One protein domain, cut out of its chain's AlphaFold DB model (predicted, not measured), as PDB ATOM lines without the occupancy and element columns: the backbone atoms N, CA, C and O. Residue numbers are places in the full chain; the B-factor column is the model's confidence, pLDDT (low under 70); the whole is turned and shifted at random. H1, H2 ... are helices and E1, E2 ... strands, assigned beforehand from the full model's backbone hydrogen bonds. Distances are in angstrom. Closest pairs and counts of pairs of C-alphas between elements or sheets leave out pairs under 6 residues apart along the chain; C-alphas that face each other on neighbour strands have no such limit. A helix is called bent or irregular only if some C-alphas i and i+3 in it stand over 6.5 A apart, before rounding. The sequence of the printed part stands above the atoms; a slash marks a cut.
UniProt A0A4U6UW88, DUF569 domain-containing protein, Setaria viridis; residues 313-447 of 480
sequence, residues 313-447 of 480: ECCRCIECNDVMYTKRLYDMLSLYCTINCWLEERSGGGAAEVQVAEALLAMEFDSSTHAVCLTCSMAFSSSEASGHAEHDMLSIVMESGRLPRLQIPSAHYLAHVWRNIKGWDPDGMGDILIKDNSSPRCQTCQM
ATOM      1  N   GLU A 313     164.278 188.745 195.737       57.59
ATOM      2  CA  GLU A 313     162.857 189.107 195.852       57.59
ATOM      3  C   GLU A 313     162.071 188.083 196.683       57.59
ATOM      4  O   GLU A 313     161.013 187.601 196.273       57.59
ATOM      5  N   CYS A 314     162.618 187.681 197.825       60.12
ATOM      6  CA  CYS A 314     161.949 186.750 198.722       60.12
ATOM      7  C   CYS A 314     161.429 187.470 199.960       60.12
ATOM      8  O   CYS A 314     162.164 188.212 200.612       60.12
ATOM      9  N   CYS A 315     160.171 187.204 200.308       68.50
ATOM     10  CA  CYS A 315     159.624 187.584 201.604       68.50
ATOM     11  C   CYS A 315     160.439 186.895 202.702       68.50
ATOM     12  O   CYS A 315     160.865 185.750 202.535       68.50
ATOM     13  N   ARG A 316     160.681 187.583 203.813       74.50
ATOM     14  CA  ARG A 316     161.400 187.018 204.956       74.50
ATOM     15  C   ARG A 316     160.427 186.769 206.090       74.50
ATOM     16  O   ARG A 316     159.506 187.555 206.282       74.50
ATOM     17  N   CYS A 317     160.612 185.652 206.783       77.06
ATOM     18  CA  CYS A 317     159.869 185.363 207.996       77.06
ATOM     19  C   CYS A 317     160.149 186.486 208.995       77.06
ATOM     20  O   CYS A 317     161.321 186.764 209.244       77.06
ATOM     21  N   ILE A 318     159.113 187.121 209.540       80.50
ATOM     22  CA  ILE A 318     159.278 188.243 210.476       80.50
ATOM     23  C   ILE A 318     160.079 187.796 211.706       80.50
ATOM     24  O   ILE A 318     161.045 188.457 212.075       80.50
ATOM     25  N   GLU A 319     159.770 186.614 212.244       83.25
ATOM     26  CA  GLU A 319     160.403 186.127 213.472       83.25
ATOM     27  C   GLU A 319     161.828 185.609 213.277       83.25
ATOM     28  O   GLU A 319     162.766 186.036 213.945       83.25
ATOM     29  N   CYS A 320     162.032 184.659 212.360       78.50
ATOM     30  CA  CYS A 320     163.335 183.991 212.235       78.50
ATOM     31  C   CYS A 320     164.177 184.482 211.051       78.50
ATOM     32  O   CYS A 320     165.226 183.896 210.757       78.50
ATOM     33  N   ASN A 321     163.709 185.524 210.354       74.44
ATOM     34  CA  ASN A 321     164.348 186.151 209.194       74.44
ATOM     35  C   ASN A 321     164.634 185.191 208.016       74.44
ATOM     36  O   ASN A 321     165.453 185.481 207.133       74.44
ATOM     37  N   ASP A 322     163.981 184.027 208.010       74.00
ATOM     38  CA  ASP A 322     164.180 182.981 207.011       74.00
ATOM     39  C   ASP A 322     163.571 183.357 205.659       74.00
ATOM     40  O   ASP A 322     162.562 184.052 205.583       74.00
ATOM     41  N   VAL A 323     164.185 182.897 204.574       69.81
ATOM     42  CA  VAL A 323     163.814 183.286 203.209       69.81
ATOM     43  C   VAL A 323     162.634 182.441 202.717       69.81
ATOM     44  O   VAL A 323     162.653 181.206 202.717       69.81
ATOM     45  N   MET A 324     161.583 183.109 202.248       68.81
ATOM     46  CA  MET A 324     160.350 182.502 201.755       68.81
ATOM     47  C   MET A 324     160.167 182.801 200.260       68.81
ATOM     48  O   MET A 324     160.303 183.929 199.800       68.81
ATOM     49  N   TYR A 325     159.865 181.763 199.478       56.72
ATOM     50  CA  TYR A 325     159.844 181.798 198.006       56.72
ATOM     51  C   TYR A 325     158.507 182.247 197.388       56.72
ATOM     52  O   TYR A 325     158.309 182.135 196.181       56.72
ATOM     53  N   THR A 326     157.548 182.699 198.190       53.81
ATOM     54  CA  THR A 326     156.193 182.998 197.719       53.81
ATOM     55  C   THR A 326     156.097 184.429 197.197       53.81
ATOM     56  O   THR A 326     156.039 185.371 197.981       53.81
ATOM     57  N   LYS A 327     156.010 184.591 195.873       47.25
ATOM     58  CA  LYS A 327     155.363 185.758 195.257       47.25
ATOM     59  C   LYS A 327     153.892 185.411 195.043       47.25
ATOM     60  O   LYS A 327     153.610 184.448 194.331       47.25
ATOM     61  N   ARG A 328     152.955 186.189 195.589       47.59
ATOM     62  CA  ARG A 328     151.576 186.198 195.081       47.59
ATOM     63  C   ARG A 328     151.210 187.584 194.577       47.59
ATOM     64  O   ARG A 328     151.435 188.577 195.253       47.59
ATOM     65  N   LEU A 329     150.666 187.594 193.361       35.53
ATOM     66  CA  LEU A 329     150.278 188.755 192.558       35.53
ATOM     67  C   LEU A 329     149.080 189.551 193.124       35.53
ATOM     68  O   LEU A 329     148.696 190.540 192.511       35.53
ATOM     69  N   TYR A 330     148.480 189.123 194.244       37.78
ATOM     70  CA  TYR A 330     147.159 189.578 194.703       37.78
ATOM     71  C   TYR A 330     147.067 189.744 196.240       37.78
ATOM     72  O   TYR A 330     146.177 189.190 196.873       37.78
ATOM     73  N   ASP A 331     148.002 190.473 196.857       38.06
ATOM     74  CA  ASP A 331     147.899 190.994 198.242       38.06
ATOM     75  C   ASP A 331     147.934 190.008 199.433       38.06
ATOM     76  O   ASP A 331     147.679 190.407 200.568       38.06
ATOM     77  N   MET A 332     148.338 188.746 199.249       51.28
ATOM     78  CA  MET A 332     148.692 187.868 200.383       51.28
ATOM     79  C   MET A 332     150.186 187.548 200.391       51.28
ATOM     80  O   MET A 332     150.662 186.683 199.652       51.28
ATOM     81  N   LEU A 333     150.926 188.262 201.240       62.75
ATOM     82  CA  LEU A 333     152.330 187.996 201.533       62.75
ATOM     83  C   LEU A 333     152.408 187.007 202.698       62.75
ATOM     84  O   LEU A 333     151.892 187.281 203.777       62.75
ATOM     85  N   SER A 334     153.063 185.860 202.499       73.69
ATOM     86  CA  SER A 334     153.451 185.018 203.632       73.69
ATOM     87  C   SER A 334     154.413 185.812 204.520       73.69
ATOM     88  O   SER A 334     155.380 186.389 204.019       73.69
ATOM     89  N   LEU A 335     154.137 185.835 205.821       76.69
ATOM     90  CA  LEU A 335     154.895 186.556 206.843       76.69
ATOM     91  C   LEU A 335     155.671 185.608 207.766       76.69
ATOM     92  O   LEU A 335     156.696 186.009 208.307       76.69
ATOM     93  N   TYR A 336     155.246 184.344 207.889       81.12
ATOM     94  CA  TYR A 336     155.890 183.350 208.761       81.12
ATOM     95  C   TYR A 336     156.225 182.070 208.011       81.12
ATOM     96  O   TYR A 336     155.520 181.655 207.090       81.12
ATOM     97  N   CYS A 337     157.302 181.404 208.425       79.06
ATOM     98  CA  CYS A 337     157.731 180.147 207.817       79.06
ATOM     99  C   CYS A 337     157.132 178.891 208.473       79.06
ATOM    100  O   CYS A 337     157.123 177.843 207.829       79.06
ATOM    101  N   THR A 338     156.684 178.980 209.729       85.38
ATOM    102  CA  THR A 338     156.177 177.860 210.540       85.38
ATOM    103  C   THR A 338     155.086 178.323 211.503       85.38
ATOM    104  O   THR A 338     154.993 179.519 211.783       85.38
ATOM    105  N   ILE A 339     154.314 177.377 212.054       87.44
ATOM    106  CA  ILE A 339     153.370 177.640 213.159       87.44
ATOM    107  C   ILE A 339     154.118 178.193 214.377       87.44
ATOM    108  O   ILE A 339     153.667 179.166 214.968       87.44
ATOM    109  N   ASN A 340     155.307 177.662 214.689       87.56
ATOM    110  CA  ASN A 340     156.141 178.201 215.769       87.56
ATOM    111  C   ASN A 340     156.469 179.690 215.571       87.56
ATOM    112  O   ASN A 340     156.290 180.486 216.479       87.56
ATOM    113  N   CYS A 341     156.911 180.090 214.374       85.75
ATOM    114  CA  CYS A 341     157.182 181.501 214.090       85.75
ATOM    115  C   CYS A 341     155.914 182.361 214.070       85.75
ATOM    116  O   CYS A 341     156.007 183.555 214.278       85.75
ATOM    117  N   TRP A 342     154.742 181.796 213.801       87.44
ATOM    118  CA  TRP A 342     153.497 182.549 213.930       87.44
ATOM    119  C   TRP A 342     153.105 182.760 215.402       87.44
ATOM    120  O   TRP A 342     152.604 183.820 215.750       87.44
ATOM    121  N   LEU A 343     153.362 181.774 216.270       86.25
ATOM    122  CA  LEU A 343     153.031 181.840 217.696       86.25
ATOM    123  C   LEU A 343     153.942 182.797 218.484       86.25
ATOM    124  O   LEU A 343     153.471 183.493 219.381       86.25
ATOM    125  N   GLU A 344     155.237 182.824 218.152       77.44
ATOM    126  CA  GLU A 344     156.241 183.669 218.823       77.44
ATOM    127  C   GLU A 344     155.984 185.169 218.616       77.44
ATOM    128  O   GLU A 344     156.295 185.987 219.489       77.44
ATOM    129  N   GLU A 345     155.335 185.545 217.507       64.62
ATOM    130  CA  GLU A 345     154.853 186.909 217.322       64.62
ATOM    131  C   GLU A 345     153.598 187.144 218.188       64.62
ATOM    132  O   GLU A 345     152.457 187.006 217.750       64.62
ATOM    133  N   ARG A 346     153.833 187.455 219.467       59.12
ATOM    134  CA  ARG A 346     152.857 187.802 220.521       59.12
ATOM    135  C   ARG A 346     151.417 188.095 220.031       59.12
ATOM    136  O   ARG A 346     151.068 189.239 219.748       59.12
ATOM    137  N   SER A 347     150.555 187.072 220.096       55.66
ATOM    138  CA  SER A 347     149.089 187.193 220.257       55.66
ATOM    139  C   SER A 347     148.261 187.720 219.065       55.66
ATOM    140  O   SER A 347     147.241 188.374 219.275       55.66
ATOM    141  N   GLY A 348     148.637 187.430 217.816       48.78
ATOM    142  CA  GLY A 348     147.849 187.836 216.634       48.78
ATOM    143  C   GLY A 348     146.565 187.024 216.357       48.78
ATOM    144  O   GLY A 348     145.748 187.439 215.534       48.78
ATOM    145  N   GLY A 349     146.384 185.871 217.010       57.53
ATOM    146  CA  GLY A 349     145.201 185.005 216.895       57.53
ATOM    147  C   GLY A 349     144.280 185.086 218.116       57.53
ATOM    148  O   GLY A 349     144.680 185.568 219.175       57.53
ATOM    149  N   GLY A 350     143.042 184.601 217.988       68.75
ATOM    150  CA  GLY A 350     142.163 184.426 219.142       68.75
ATOM    151  C   GLY A 350     142.719 183.388 220.129       68.75
ATOM    152  O   GLY A 350     143.620 182.603 219.820       68.75
ATOM    153  N   ALA A 351     142.192 183.392 221.356       75.88
ATOM    154  CA  ALA A 351     142.678 182.516 222.426       75.88
ATOM    155  C   ALA A 351     142.581 181.019 222.070       75.88
ATOM    156  O   ALA A 351     143.417 180.233 222.508       75.88
ATOM    157  N   ALA A 352     141.593 180.631 221.258       80.00
ATOM    158  CA  ALA A 352     141.406 179.248 220.827       80.00
ATOM    159  C   ALA A 352     142.483 178.805 219.821       80.00
ATOM    160  O   ALA A 352     143.014 177.704 219.916       80.00
ATOM    161  N   GLU A 353     142.855 179.669 218.877       83.50
ATOM    162  CA  GLU A 353     143.859 179.364 217.855       83.50
ATOM    163  C   GLU A 353     145.270 179.282 218.439       83.50
ATOM    164  O   GLU A 353     146.072 178.450 218.014       83.50
ATOM    165  N   VAL A 354     145.554 180.117 219.443       84.88
ATOM    166  CA  VAL A 354     146.797 180.057 220.221       84.88
ATOM    167  C   VAL A 354     146.905 178.721 220.956       84.88
ATOM    168  O   VAL A 354     147.924 178.050 220.828       84.88
ATOM    169  N   GLN A 355     145.838 178.282 221.635       84.88
ATOM    170  CA  GLN A 355     145.816 176.987 222.328       84.88
ATOM    171  C   GLN A 355     146.056 175.816 221.372       84.88
ATOM    172  O   GLN A 355     146.808 174.896 221.695       84.88
ATOM    173  N   VAL A 356     145.464 175.857 220.174       86.88
ATOM    174  CA  VAL A 356     145.705 174.838 219.144       86.88
ATOM    175  C   VAL A 356     147.174 174.830 218.710       86.88
ATOM    176  O   VAL A 356     147.778 173.762 218.612       86.88
ATOM    177  N   ALA A 357     147.772 175.998 218.464       87.44
ATOM    178  CA  ALA A 357     149.180 176.094 218.084       87.44
ATOM    179  C   ALA A 357     150.119 175.581 219.192       87.44
ATOM    180  O   ALA A 357     151.037 174.815 218.905       87.44
ATOM    181  N   GLU A 358     149.871 175.947 220.450       88.69
ATOM    182  CA  GLU A 358     150.631 175.461 221.611       88.69
ATOM    183  C   GLU A 358     150.531 173.940 221.755       88.69
ATOM    184  O   GLU A 358     151.556 173.266 221.895       88.69
ATOM    185  N   ALA A 359     149.318 173.387 221.639       87.31
ATOM    186  CA  ALA A 359     149.098 171.947 221.669       87.31
ATOM    187  C   ALA A 359     149.885 171.244 220.553       87.31
ATOM    188  O   ALA A 359     150.616 170.294 220.824       87.31
ATOM    189  N   LEU A 360     149.812 171.743 219.314       88.12
ATOM    190  CA  LEU A 360     150.556 171.189 218.175       88.12
ATOM    191  C   LEU A 360     152.076 171.224 218.376       88.12
ATOM    192  O   LEU A 360     152.781 170.315 217.935       88.12
ATOM    193  N   LEU A 361     152.605 172.267 219.017       87.25
ATOM    194  CA  LEU A 361     154.042 172.398 219.265       87.25
ATOM    195  C   LEU A 361     154.528 171.485 220.395       87.25
ATOM    196  O   LEU A 361     155.659 170.987 220.307       87.25
ATOM    197  N   ALA A 362     153.680 171.241 221.399       86.44
ATOM    198  CA  ALA A 362     153.931 170.324 222.509       86.44
ATOM    199  C   ALA A 362     153.872 168.842 222.098       86.44
ATOM    200  O   ALA A 362     154.462 168.003 222.775       86.44
ATOM    201  N   MET A 363     153.208 168.517 220.985       85.75
ATOM    202  CA  MET A 363     153.153 167.152 220.460       85.75
ATOM    203  C   MET A 363     154.519 166.663 219.954       85.75
ATOM    204  O   MET A 363     155.332 167.406 219.374       85.75
ATOM    205  N   GLU A 364     154.739 165.364 220.140       79.31
ATOM    206  CA  GLU A 364     155.811 164.613 219.500       79.31
ATOM    207  C   GLU A 364     155.251 163.883 218.278       79.31
ATOM    208  O   GLU A 364     154.176 163.292 218.330       79.31
ATOM    209  N   PHE A 365     155.976 163.968 217.164       80.19
ATOM    210  CA  PHE A 365     155.600 163.338 215.902       80.19
ATOM    211  C   PHE A 365     156.640 162.277 215.572       80.19
ATOM    212  O   PHE A 365     157.835 162.579 215.509       80.19
ATOM    213  N   ASP A 366     156.184 161.053 215.343       74.31
ATOM    214  CA  ASP A 366     157.011 159.951 214.861       74.31
ATOM    215  C   ASP A 366     156.614 159.560 213.436       74.31
ATOM    216  O   ASP A 366     155.602 160.019 212.919       74.31
ATOM    217  N   SER A 367     157.377 158.671 212.796       70.19
ATOM    218  CA  SER A 367     157.109 158.223 211.421       70.19
ATOM    219  C   SER A 367     155.778 157.480 211.228       70.19
ATOM    220  O   SER A 367     155.415 157.191 210.091       70.19
ATOM    221  N   SER A 368     155.074 157.127 212.307       72.25
ATOM    222  CA  SER A 368     153.785 156.426 212.290       72.25
ATOM    223  C   SER A 368     152.585 157.359 212.486       72.25
ATOM    224  O   SER A 368     151.433 156.930 212.370       72.25
ATOM    225  N   THR A 369     152.840 158.640 212.739       80.75
ATOM    226  CA  THR A 369     151.817 159.649 212.988       80.75
ATOM    227  C   THR A 369     151.230 160.172 211.677       80.75
ATOM    228  O   THR A 369     151.951 160.705 210.838       80.75
ATOM    229  N   HIS A 370     149.914 160.054 211.490       80.81
ATOM    230  CA  HIS A 370     149.260 160.438 210.226       80.81
ATOM    231  C   HIS A 370     148.182 161.515 210.394       80.81
ATOM    232  O   HIS A 370     147.771 162.120 209.403       80.81
ATOM    233  N   ALA A 371     147.729 161.787 211.620       85.06
ATOM    234  CA  ALA A 371     146.710 162.794 211.888       85.06
ATOM    235  C   ALA A 371     146.858 163.416 213.284       85.06
ATOM    236  O   ALA A 371     147.448 162.821 214.188       85.06
ATOM    237  N   VAL A 372     146.288 164.610 213.448       87.12
ATOM    238  CA  VAL A 372     146.072 165.271 214.742       87.12
ATOM    239  C   VAL A 372     144.584 165.465 214.952       87.12
ATOM    240  O   VAL A 372     143.896 165.978 214.072       87.12
ATOM    241  N   CYS A 373     144.104 165.108 216.137       87.38
ATOM    242  CA  CYS A 373     142.781 165.476 216.611       87.38
ATOM    243  C   CYS A 373     142.894 166.779 217.407       87.38
ATOM    244  O   CYS A 373     143.518 166.803 218.471       87.38
ATOM    245  N   LEU A 374     142.285 167.852 216.904       85.31
ATOM    246  CA  LEU A 374     142.284 169.159 217.562       85.31
ATOM    247  C   LEU A 374     141.407 169.158 218.818       85.31
ATOM    248  O   LEU A 374     141.734 169.818 219.795       85.31
ATOM    249  N   THR A 375     140.331 168.368 218.825       84.88
ATOM    250  CA  THR A 375     139.431 168.231 219.982       84.88
ATOM    251  C   THR A 375     140.111 167.542 221.167       84.88
ATOM    252  O   THR A 375     139.896 167.924 222.313       84.88
ATOM    253  N   CYS A 376     140.938 166.528 220.901       84.19
ATOM    254  CA  CYS A 376     141.641 165.766 221.935       84.19
ATOM    255  C   CYS A 376     143.070 166.262 222.189       84.19
ATOM    256  O   CYS A 376     143.728 165.746 223.088       84.19
ATOM    257  N   SER A 377     143.557 167.224 221.398       84.25
ATOM    258  CA  SER A 377     144.939 167.710 221.438       84.25
ATOM    259  C   SER A 377     145.961 166.572 221.397       84.25
ATOM    260  O   SER A 377     146.903 166.539 222.188       84.25
ATOM    261  N   MET A 378     145.776 165.628 220.471       82.31
ATOM    262  CA  MET A 378     146.663 164.472 220.351       82.31
ATOM    263  C   MET A 378     146.930 164.086 218.901       82.31
ATOM    264  O   MET A 378     146.049 164.173 218.041       82.31
ATOM    265  N   ALA A 379     148.160 163.650 218.653       82.88
ATOM    266  CA  ALA A 379     148.583 163.072 217.392       82.88
ATOM    267  C   ALA A 379     148.468 161.545 217.478       82.88
ATOM    268  O   ALA A 379     148.773 160.971 218.522       82.88
ATOM    269  N   PHE A 380     147.997 160.900 216.414       77.31
ATOM    270  CA  PHE A 380     147.723 159.464 216.438       77.31
ATOM    271  C   PHE A 380     147.999 158.789 215.087       77.31
ATOM    272  O   PHE A 380     148.148 159.425 214.031       77.31
ATOM    273  N   SER A 381     148.106 157.462 215.140       75.94
ATOM    274  CA  SER A 381     148.301 156.593 213.977       75.94
ATOM    275  C   SER A 381     146.956 156.110 213.421       75.94
ATOM    276  O   SER A 381     145.948 156.083 214.125       75.94
ATOM    277  N   SER A 382     146.906 155.684 212.155       64.38
ATOM    278  CA  SER A 382     145.656 155.227 211.516       64.38
ATOM    279  C   SER A 382     144.952 154.071 212.253       64.38
ATOM    280  O   SER A 382     143.746 153.896 212.089       64.38
ATOM    281  N   SER A 383     145.667 153.318 213.097       57.59
ATOM    282  CA  SER A 383     145.124 152.245 213.942       57.59
ATOM    283  C   SER A 383     144.303 152.715 215.149       57.59
ATOM    284  O   SER A 383     143.540 151.921 215.688       57.59
ATOM    285  N   GLU A 384     144.415 153.979 215.564       61.12
ATOM    286  CA  GLU A 384     143.725 154.539 216.744       61.12
ATOM    287  C   GLU A 384     142.505 155.405 216.362       61.12
ATOM    288  O   GLU A 384     141.837 155.988 217.213       61.12
ATOM    289  N   ALA A 385     142.164 155.457 215.069       59.66
ATOM    290  CA  ALA A 385     141.155 156.360 214.510       59.66
ATOM    291  C   ALA A 385     139.702 156.078 214.950       59.66
ATOM    292  O   ALA A 385     138.829 156.928 214.769       59.66
ATOM    293  N   SER A 386     139.415 154.907 215.531       62.75
ATOM    294  CA  SER A 386     138.048 154.472 215.858       62.75
ATOM    295  C   SER A 386     137.330 155.350 216.893       62.75
ATOM    296  O   SER A 386     136.105 155.311 216.954       62.75
ATOM    297  N   GLY A 387     138.063 156.151 217.677       66.31
ATOM    298  CA  GLY A 387     137.502 157.097 218.653       66.31
ATOM    299  C   GLY A 387     137.382 158.549 218.171       66.31
ATOM    300  O   GLY A 387     136.907 159.386 218.930       66.31
ATOM    301  N   HIS A 388     137.813 158.863 216.942       71.88
ATOM    302  CA  HIS A 388     137.987 160.248 216.474       71.88
ATOM    303  C   HIS A 388     137.145 160.606 215.241       71.88
ATOM    304  O   HIS A 388     137.284 161.699 214.705       71.88
ATOM    305  N   ALA A 389     136.252 159.718 214.794       70.94
ATOM    306  CA  ALA A 389     135.483 159.902 213.559       70.94
ATOM    307  C   ALA A 389     134.604 161.172 213.540       70.94
ATOM    308  O   ALA A 389     134.377 161.731 212.470       70.94
ATOM    309  N   GLU A 390     134.131 161.626 214.704       77.00
ATOM    310  CA  GLU A 390     133.313 162.842 214.853       77.00
ATOM    311  C   GLU A 390     134.121 164.067 215.313       77.00
ATOM    312  O   GLU A 390     133.564 165.153 215.474       77.00
ATOM    313  N   HIS A 391     135.422 163.910 215.562       83.50
ATOM    314  CA  HIS A 391     136.266 164.987 216.068       83.50
ATOM    315  C   HIS A 391     136.892 165.796 214.933       83.50
ATOM    316  O   HIS A 391     137.053 165.316 213.810       83.50
ATOM    317  N   ASP A 392     137.292 167.026 215.249       83.56
ATOM    318  CA  ASP A 392     137.992 167.878 214.294       83.56
ATOM    319  C   ASP A 392     139.426 167.363 214.095       83.56
ATOM    320  O   ASP A 392     140.219 167.304 215.046       83.56
ATOM    321  N   MET A 393     139.734 166.915 212.877       85.62
ATOM    322  CA  MET A 393     140.973 166.215 212.543       85.62
ATOM    323  C   MET A 393     141.672 166.844 211.346       85.62
ATOM    324  O   MET A 393     141.068 167.102 210.304       85.62
ATOM    325  N   LEU A 394     142.991 166.972 211.460       86.88
ATOM    326  CA  LEU A 394     143.864 167.416 210.382       86.88
ATOM    327  C   LEU A 394     144.900 166.342 210.061       86.88
ATOM    328  O   LEU A 394     145.416 165.667 210.951       86.88
ATOM    329  N   SER A 395     145.208 166.183 208.776       85.12
ATOM    330  CA  SER A 395     146.178 165.186 208.312       85.12
ATOM    331  C   SER A 395     147.609 165.696 208.468       85.12
ATOM    332  O   SER A 395     147.876 166.887 208.293       85.12
ATOM    333  N   ILE A 396     148.539 164.790 208.764       84.25
ATOM    334  CA  ILE A 396     149.975 165.070 208.780       84.25
ATOM    335  C   ILE A 396     150.635 164.389 207.591       84.25
ATOM    336  O   ILE A 396     150.433 163.204 207.334       84.25
ATOM    337  N   VAL A 397     151.496 165.137 206.912       78.81
ATOM    338  CA  VAL A 397     152.392 164.611 205.890       78.81
ATOM    339  C   VAL A 397     153.819 164.611 206.413       78.81
ATOM    340  O   VAL A 397     154.376 165.650 206.779       78.81
ATOM    341  N   MET A 398     154.425 163.428 206.387       72.00
ATOM    342  CA  MET A 398     155.851 163.214 206.608       72.00
ATOM    343  C   MET A 398     156.432 162.541 205.369       72.00
ATOM    344  O   MET A 398     156.473 161.318 205.255       72.00
ATOM    345  N   GLU A 399     156.863 163.336 204.395       59.91
ATOM    346  CA  GLU A 399     157.683 162.793 203.311       59.91
ATOM    347  C   GLU A 399     159.072 162.449 203.858       59.91
ATOM    348  O   GLU A 399     159.601 163.163 204.710       59.91
ATOM    349  N   SER A 400     159.685 161.368 203.375       48.16
ATOM    350  CA  SER A 400     160.983 160.891 203.867       48.16
ATOM    351  C   SER A 400     162.025 162.019 203.946       48.16
ATOM    352  O   SER A 400     162.377 162.629 202.936       48.16
ATOM    353  N   GLY A 401     162.525 162.288 205.156       54.50
ATOM    354  CA  GLY A 401     163.513 163.341 205.421       54.50
ATOM    355  C   GLY A 401     162.945 164.759 205.564       54.50
ATOM    356  O   GLY A 401     163.722 165.695 205.742       54.50
ATOM    357  N   ARG A 402     161.620 164.944 205.505       62.69
ATOM    358  CA  ARG A 402     160.948 166.220 205.778       62.69
ATOM    359  C   ARG A 402     160.317 166.215 207.171       62.69
ATOM    360  O   ARG A 402     159.835 165.198 207.654       62.69
ATOM    361  N   LEU A 403     160.332 167.387 207.799       73.00
ATOM    362  CA  LEU A 403     159.673 167.655 209.077       73.00
ATOM    363  C   LEU A 403     158.140 167.575 208.942       73.00
ATOM    364  O   LEU A 403     157.631 167.816 207.841       73.00
ATOM    365  N   PRO A 404     157.408 167.277 210.033       78.31
ATOM    366  CA  PRO A 404     155.959 167.092 209.999       78.31
ATOM    367  C   PRO A 404     155.247 168.353 209.501       78.31
ATOM    368  O   PRO A 404     155.453 169.462 210.013       78.31
ATOM    369  N   ARG A 405     154.411 168.169 208.478       82.75
ATOM    370  CA  ARG A 405     153.582 169.216 207.879       82.75
ATOM    371  C   ARG A 405     152.118 168.913 208.108       82.75
ATOM    372  O   ARG A 405     151.689 167.780 207.936       82.75
ATOM    373  N   LEU A 406     151.368 169.942 208.460       86.38
ATOM    374  CA  LEU A 406     149.935 169.879 208.654       86.38
ATOM    375  C   LEU A 406     149.228 170.211 207.340       86.38
ATOM    376  O   LEU A 406     149.483 171.262 206.750       86.38
ATOM    377  N   GLN A 407     148.341 169.324 206.908       84.88
ATOM    378  CA  GLN A 407     147.458 169.543 205.773       84.88
ATOM    379  C   GLN A 407     146.159 170.172 206.239       84.88
ATOM    380  O   GLN A 407     145.392 169.554 206.978       84.88
ATOM    381  N   ILE A 408     145.916 171.401 205.787       81.62
ATOM    382  CA  ILE A 408     144.730 172.163 206.170       81.62
ATOM    383  C   ILE A 408     143.831 172.329 204.946       81.62
ATOM    384  O   ILE A 408     144.230 172.998 203.987       81.62
ATOM    385  N   PRO A 409     142.618 171.747 204.963       81.25
ATOM    386  CA  PRO A 409     141.629 171.984 203.922       81.25
ATOM    387  C   PRO A 409     141.297 173.472 203.811       81.25
ATOM    388  O   PRO A 409     141.136 174.150 204.822       81.25
ATOM    389  N   SER A 410     141.127 173.979 202.591       75.94
ATOM    390  CA  SER A 410     140.832 175.400 202.347       75.94
ATOM    391  C   SER A 410     139.546 175.895 203.025       75.94
ATOM    392  O   SER A 410     139.444 177.074 203.352       75.94
ATOM    393  N   ALA A 411     138.588 174.998 203.274       78.94
ATOM    394  CA  ALA A 411     137.336 175.288 203.975       78.94
ATOM    395  C   ALA A 411     137.461 175.312 205.514       78.94
ATOM    396  O   ALA A 411     136.527 175.733 206.193       78.94
ATOM    397  N   HIS A 412     138.581 174.850 206.077       84.56
ATOM    398  CA  HIS A 412     138.790 174.797 207.522       84.56
ATOM    399  C   HIS A 412     139.092 176.196 208.085       84.56
ATOM    400  O   HIS A 412     139.840 176.960 207.479       84.56
ATOM    401  N   TYR A 413     138.583 176.541 209.273       85.31
ATOM    402  CA  TYR A 413     138.732 177.898 209.829       85.31
ATOM    403  C   TYR A 413     140.208 178.314 210.026       85.31
ATOM    404  O   TYR A 413     140.590 179.443 209.709       85.31
ATOM    405  N   LEU A 414     141.070 177.374 210.441       85.12
ATOM    406  CA  LEU A 414     142.523 177.592 210.552       85.12
ATOM    407  C   LEU A 414     143.196 177.948 209.218       85.12
ATOM    408  O   LEU A 414     144.240 178.595 209.231       85.12
ATOM    409  N   ALA A 415     142.604 177.597 208.070       80.50
ATOM    410  CA  ALA A 415     143.131 177.994 206.765       80.50
ATOM    411  C   ALA A 415     143.120 179.521 206.601       80.50
ATOM    412  O   ALA A 415     144.046 180.083 206.021       80.50
ATOM    413  N   HIS A 416     142.111 180.205 207.154       79.12
ATOM    414  CA  HIS A 416     142.076 181.663 207.169       79.12
ATOM    415  C   HIS A 416     143.067 182.229 208.193       79.12
ATOM    416  O   HIS A 416     143.787 183.183 207.888       79.12
ATOM    417  N   VAL A 417     143.108 181.674 209.405       82.88
ATOM    418  CA  VAL A 417     143.958 182.187 210.493       82.88
ATOM    419  C   VAL A 417     145.437 182.099 210.109       82.88
ATOM    420  O   VAL A 417     146.184 183.066 210.248       82.88
ATOM    421  N   TRP A 418     145.850 180.971 209.532       83.88
ATOM    422  CA  TRP A 418     147.236 180.700 209.159       83.88
ATOM    423  C   TRP A 418     147.550 180.967 207.681       83.88
ATOM    424  O   TRP A 418     148.594 180.546 207.185       83.88
ATOM    425  N   ARG A 419     146.713 181.743 206.974       78.56
ATOM    426  CA  ARG A 419     146.934 182.130 205.562       78.56
ATOM    427  C   ARG A 419     148.262 182.860 205.313       78.56
ATOM    428  O   ARG A 419     148.798 182.829 204.208       78.56
ATOM    429  N   ASN A 420     148.794 183.515 206.349       78.00
ATOM    430  CA  ASN A 420     150.070 184.235 206.309       78.00
ATOM    431  C   ASN A 420     151.277 183.324 206.606       78.00
ATOM    432  O   ASN A 420     152.414 183.798 206.579       78.00
ATOM    433  N   ILE A 421     151.070 182.033 206.877       80.19
ATOM    434  CA  ILE A 421     152.154 181.059 207.017       80.19
ATOM    435  C   ILE A 421     152.473 180.456 205.640       80.19
ATOM    436  O   ILE A 421     151.594 180.144 204.834       80.19
ATOM    437  N   LYS A 422     153.764 180.311 205.339       73.31
ATOM    438  CA  LYS A 422     154.264 179.725 204.090       73.31
ATOM    439  C   LYS A 422     153.749 178.292 203.911       73.31
ATOM    440  O   LYS A 422     153.885 177.465 204.807       73.31
ATOM    441  N   GLY A 423     153.279 177.982 202.701       67.62
ATOM    442  CA  GLY A 423     152.773 176.652 202.330       67.62
ATOM    443  C   GLY A 423     151.272 176.620 202.052       67.62
ATOM    444  O   GLY A 423     150.772 175.626 201.543       67.62
ATOM    445  N   TRP A 424     150.572 177.724 202.313       57.50
ATOM    446  CA  TRP A 424     149.150 177.848 202.027       57.50
ATOM    447  C   TRP A 424     148.878 178.091 200.532       57.50
ATOM    448  O   TRP A 424     149.378 179.070 199.961       57.50
ATOM    449  N   ASP A 425     148.087 177.226 199.888       56.22
ATOM    450  CA  ASP A 425     147.640 177.362 198.494       56.22
ATOM    451  C   ASP A 425     146.122 177.593 198.403       56.22
ATOM    452  O   ASP A 425     145.379 176.723 198.840       56.22
ATOM    453  N   PRO A 426     145.627 178.732 197.871       47.25
ATOM    454  CA  PRO A 426     144.196 179.005 197.776       47.25
ATOM    455  C   PRO A 426     143.491 178.068 196.791       47.25
ATOM    456  O   PRO A 426     142.288 177.865 196.924       47.25
ATOM    457  N   ASP A 427     144.231 177.469 195.851       42.72
ATOM    458  CA  ASP A 427     143.701 176.574 194.819       42.72
ATOM    459  C   ASP A 427     143.806 175.071 195.201       42.72
ATOM    460  O   ASP A 427     143.503 174.208 194.373       42.72
ATOM    461  N   GLY A 428     144.227 174.722 196.434       52.22
ATOM    462  CA  GLY A 428     144.475 173.327 196.849       52.22
ATOM    463  C   GLY A 428     144.644 173.082 198.362       52.22
ATOM    464  O   GLY A 428     144.272 173.911 199.187       52.22
ATOM    465  N   MET A 429     145.184 171.910 198.734       55.00
ATOM    466  CA  MET A 429     145.582 171.586 200.117       55.00
ATOM    467  C   MET A 429     146.905 172.295 200.439       55.00
ATOM    468  O   MET A 429     147.908 172.062 199.765       55.00
ATOM    469  N   GLY A 430     146.909 173.179 201.439       63.91
ATOM    470  CA  GLY A 430     148.121 173.860 201.893       63.91
ATOM    471  C   GLY A 430     148.854 173.054 202.964       63.91
ATOM    472  O   GLY A 430     148.280 172.784 204.019       63.91
ATOM    473  N   ASP A 431     150.123 172.716 202.717       75.81
ATOM    474  CA  ASP A 431     150.977 171.996 203.670       75.81
ATOM    475  C   ASP A 431     151.778 172.992 204.531       75.81
ATOM    476  O   ASP A 431     152.795 173.550 204.092       75.81
ATOM    477  N   ILE A 432     151.360 173.198 205.781       81.31
ATOM    478  CA  ILE A 432     152.001 174.134 206.717       81.31
ATOM    479  C   ILE A 432     153.011 173.405 207.606       81.31
ATOM    480  O   ILE A 432     152.726 172.359 208.177       81.31
ATOM    481  N   LEU A 433     154.213 173.961 207.751       82.62
ATOM    482  CA  LEU A 433     155.249 173.388 208.612       82.62
ATOM    483  C   LEU A 433     155.000 173.739 210.091       82.62
ATOM    484  O   LEU A 433     154.874 174.916 210.429       82.62
ATOM    485  N   ILE A 434     154.976 172.730 210.970       83.12
ATOM    486  CA  ILE A 434     154.655 172.909 212.398       83.12
ATOM    487  C   ILE A 434     155.810 173.607 213.139       83.12
ATOM    488  O   ILE A 434     155.674 174.747 213.589       83.12
ATOM    489  N   LYS A 435     156.980 172.960 213.210       77.88
ATOM    490  CA  LYS A 435     158.199 173.479 213.855       77.88
ATOM    491  C   LYS A 435     159.448 173.085 213.075       77.88
ATOM    492  O   LYS A 435     159.480 172.025 212.457       77.88
ATOM    493  N   ASP A 436     160.472 173.937 213.117       71.94
ATOM    494  CA  ASP A 436     161.776 173.660 212.510       71.94
ATOM    495  C   ASP A 436     162.903 174.387 213.256       71.94
ATOM    496  O   ASP A 436     163.254 175.537 212.956       71.94
ATOM    497  N   ASN A 437     163.489 173.678 214.220       66.31
ATOM    498  CA  ASN A 437     164.550 174.199 215.087       66.31
ATOM    499  C   ASN A 437     165.932 173.609 214.764       66.31
ATOM    500  O   ASN A 437     166.935 174.088 215.286       66.31
ATOM    501  N   SER A 438     165.996 172.575 213.922       68.25
ATOM    502  CA  SER A 438     167.205 171.778 213.687       68.25
ATOM    503  C   SER A 438     167.755 171.882 212.268       68.25
ATOM    504  O   SER A 438     168.890 171.458 212.041       68.25
ATOM    505  N   SER A 439     167.003 172.447 211.314       72.50
ATOM    506  CA  SER A 439     167.492 172.585 209.944       72.50
ATOM    507  C   SER A 439     168.775 173.428 209.896       72.50
ATOM    508  O   SER A 439     168.798 174.548 210.425       72.50
ATOM    509  N   PRO A 440     169.846 172.932 209.248       75.00
ATOM    510  CA  PRO A 440     171.092 173.674 209.128       75.00
ATOM    511  C   PRO A 440     170.880 174.967 208.334       75.00
ATOM    512  O   PRO A 440     169.959 175.093 207.528       75.00
ATOM    513  N   ARG A 441     171.744 175.961 208.552       78.56
ATOM    514  CA  ARG A 441     171.706 177.235 207.819       78.56
ATOM    515  C   ARG A 441     172.877 177.342 206.861       78.56
ATOM    516  O   ARG A 441     173.986 176.891 207.146       78.56
ATOM    517  N   CYS A 442     172.632 177.987 205.726       78.69
ATOM    518  CA  CYS A 442     173.663 178.326 204.765       78.69
ATOM    519  C   CYS A 442     174.744 179.171 205.446       78.69
ATOM    520  O   CYS A 442     174.455 180.252 205.959       78.69
ATOM    521  N   GLN A 443     176.000 178.733 205.364       84.44
ATOM    522  CA  GLN A 443     177.131 179.400 206.023       84.44
ATOM    523  C   GLN A 443     177.329 180.856 205.572       84.44
ATOM    524  O   GLN A 443     177.864 181.669 206.320       84.44
ATOM    525  N   THR A 444     176.887 181.194 204.357       82.00
ATOM    526  CA  THR A 444     177.064 182.528 203.765       82.00
ATOM    527  C   THR A 444     175.890 183.472 204.019       82.00
ATOM    528  O   THR A 444     176.091 184.554 204.555       82.00
ATOM    529  N   CYS A 445     174.669 183.098 203.626       76.06
ATOM    530  CA  CYS A 445     173.504 183.990 203.683       76.06
ATOM    531  C   CYS A 445     172.533 183.690 204.836       76.06
ATOM    532  O   CYS A 445     171.503 184.352 204.938       76.06
ATOM    533  N   GLN A 446     172.824 182.680 205.669       76.56
ATOM    534  CA  GLN A 446     171.990 182.230 206.795       76.56
ATOM    535  C   GLN A 446     170.588 181.710 206.423       76.56
ATOM    536  O   GLN A 446     169.785 181.397 207.308       76.56
ATOM    537  N   MET A 447     170.302 181.555 205.126       74.38
ATOM    538  CA  MET A 447     169.084 180.913 204.636       74.38
ATOM    539  C   MET A 447     169.002 179.472 205.137       74.38
ATOM    540  O   MET A 447     170.007 178.754 205.122       74.38
TER     541      MET A 447
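This is residues 313 to 447 of the 480 residues of the protein "DUF569 domain-containing protein" of Setaria viridis (UniProt A0A4U6UW88). There is little regular structure: a strongly twisted antiparallel sheet, E2 E1 E3 E4 E5, is grazed by H1, H2 and H4, with H3 near one end of the long axis and loop 434 to 447 reaching the other. The 135 printed residues run H1 H2 E1 E2 H3 E3 E4 H4 E5, class mixed. The whole is compact, radius of gyration of the C-alphas 15.2 A, spanning 48 by 31 by 29 A.

Strands are E1 (371 to 373), E2 (378 to 380), E3 (393 to 397, 13.3 A), E4 (405 to 408) and E5 (430 to 433), ending at C-alpha 433 (155.249, 173.388, 208.612). Helices are H1 (339 to 344), from C-alpha 339 (153.370, 177.640, 213.159), H2 (351 to 362, 16.6 A), H3 (382 to 387), irregular with C-alphas 383 and 386 7.7 A apart, and H4 (413 to 417).

In hairpin E3 and E4, N 397 and O 405 are within hydrogen-bond range, 2.8 A. E2, H3, E3 form a split strand-helix-strand unit, same-way strands with E1 between, crossover right-handed. H1 and H2 touch, closest C-alphas Ile 339 and Ala 357, 6.6 A. Every O i to N i+4 pair is within range in H1, H2 and H4; H3 has 0 of 2, and 0 of 3 for i+3.

The printed part has no cut; link H4 to E5 is long; 40 residues have pLDDT under 70, among them 323 to 333.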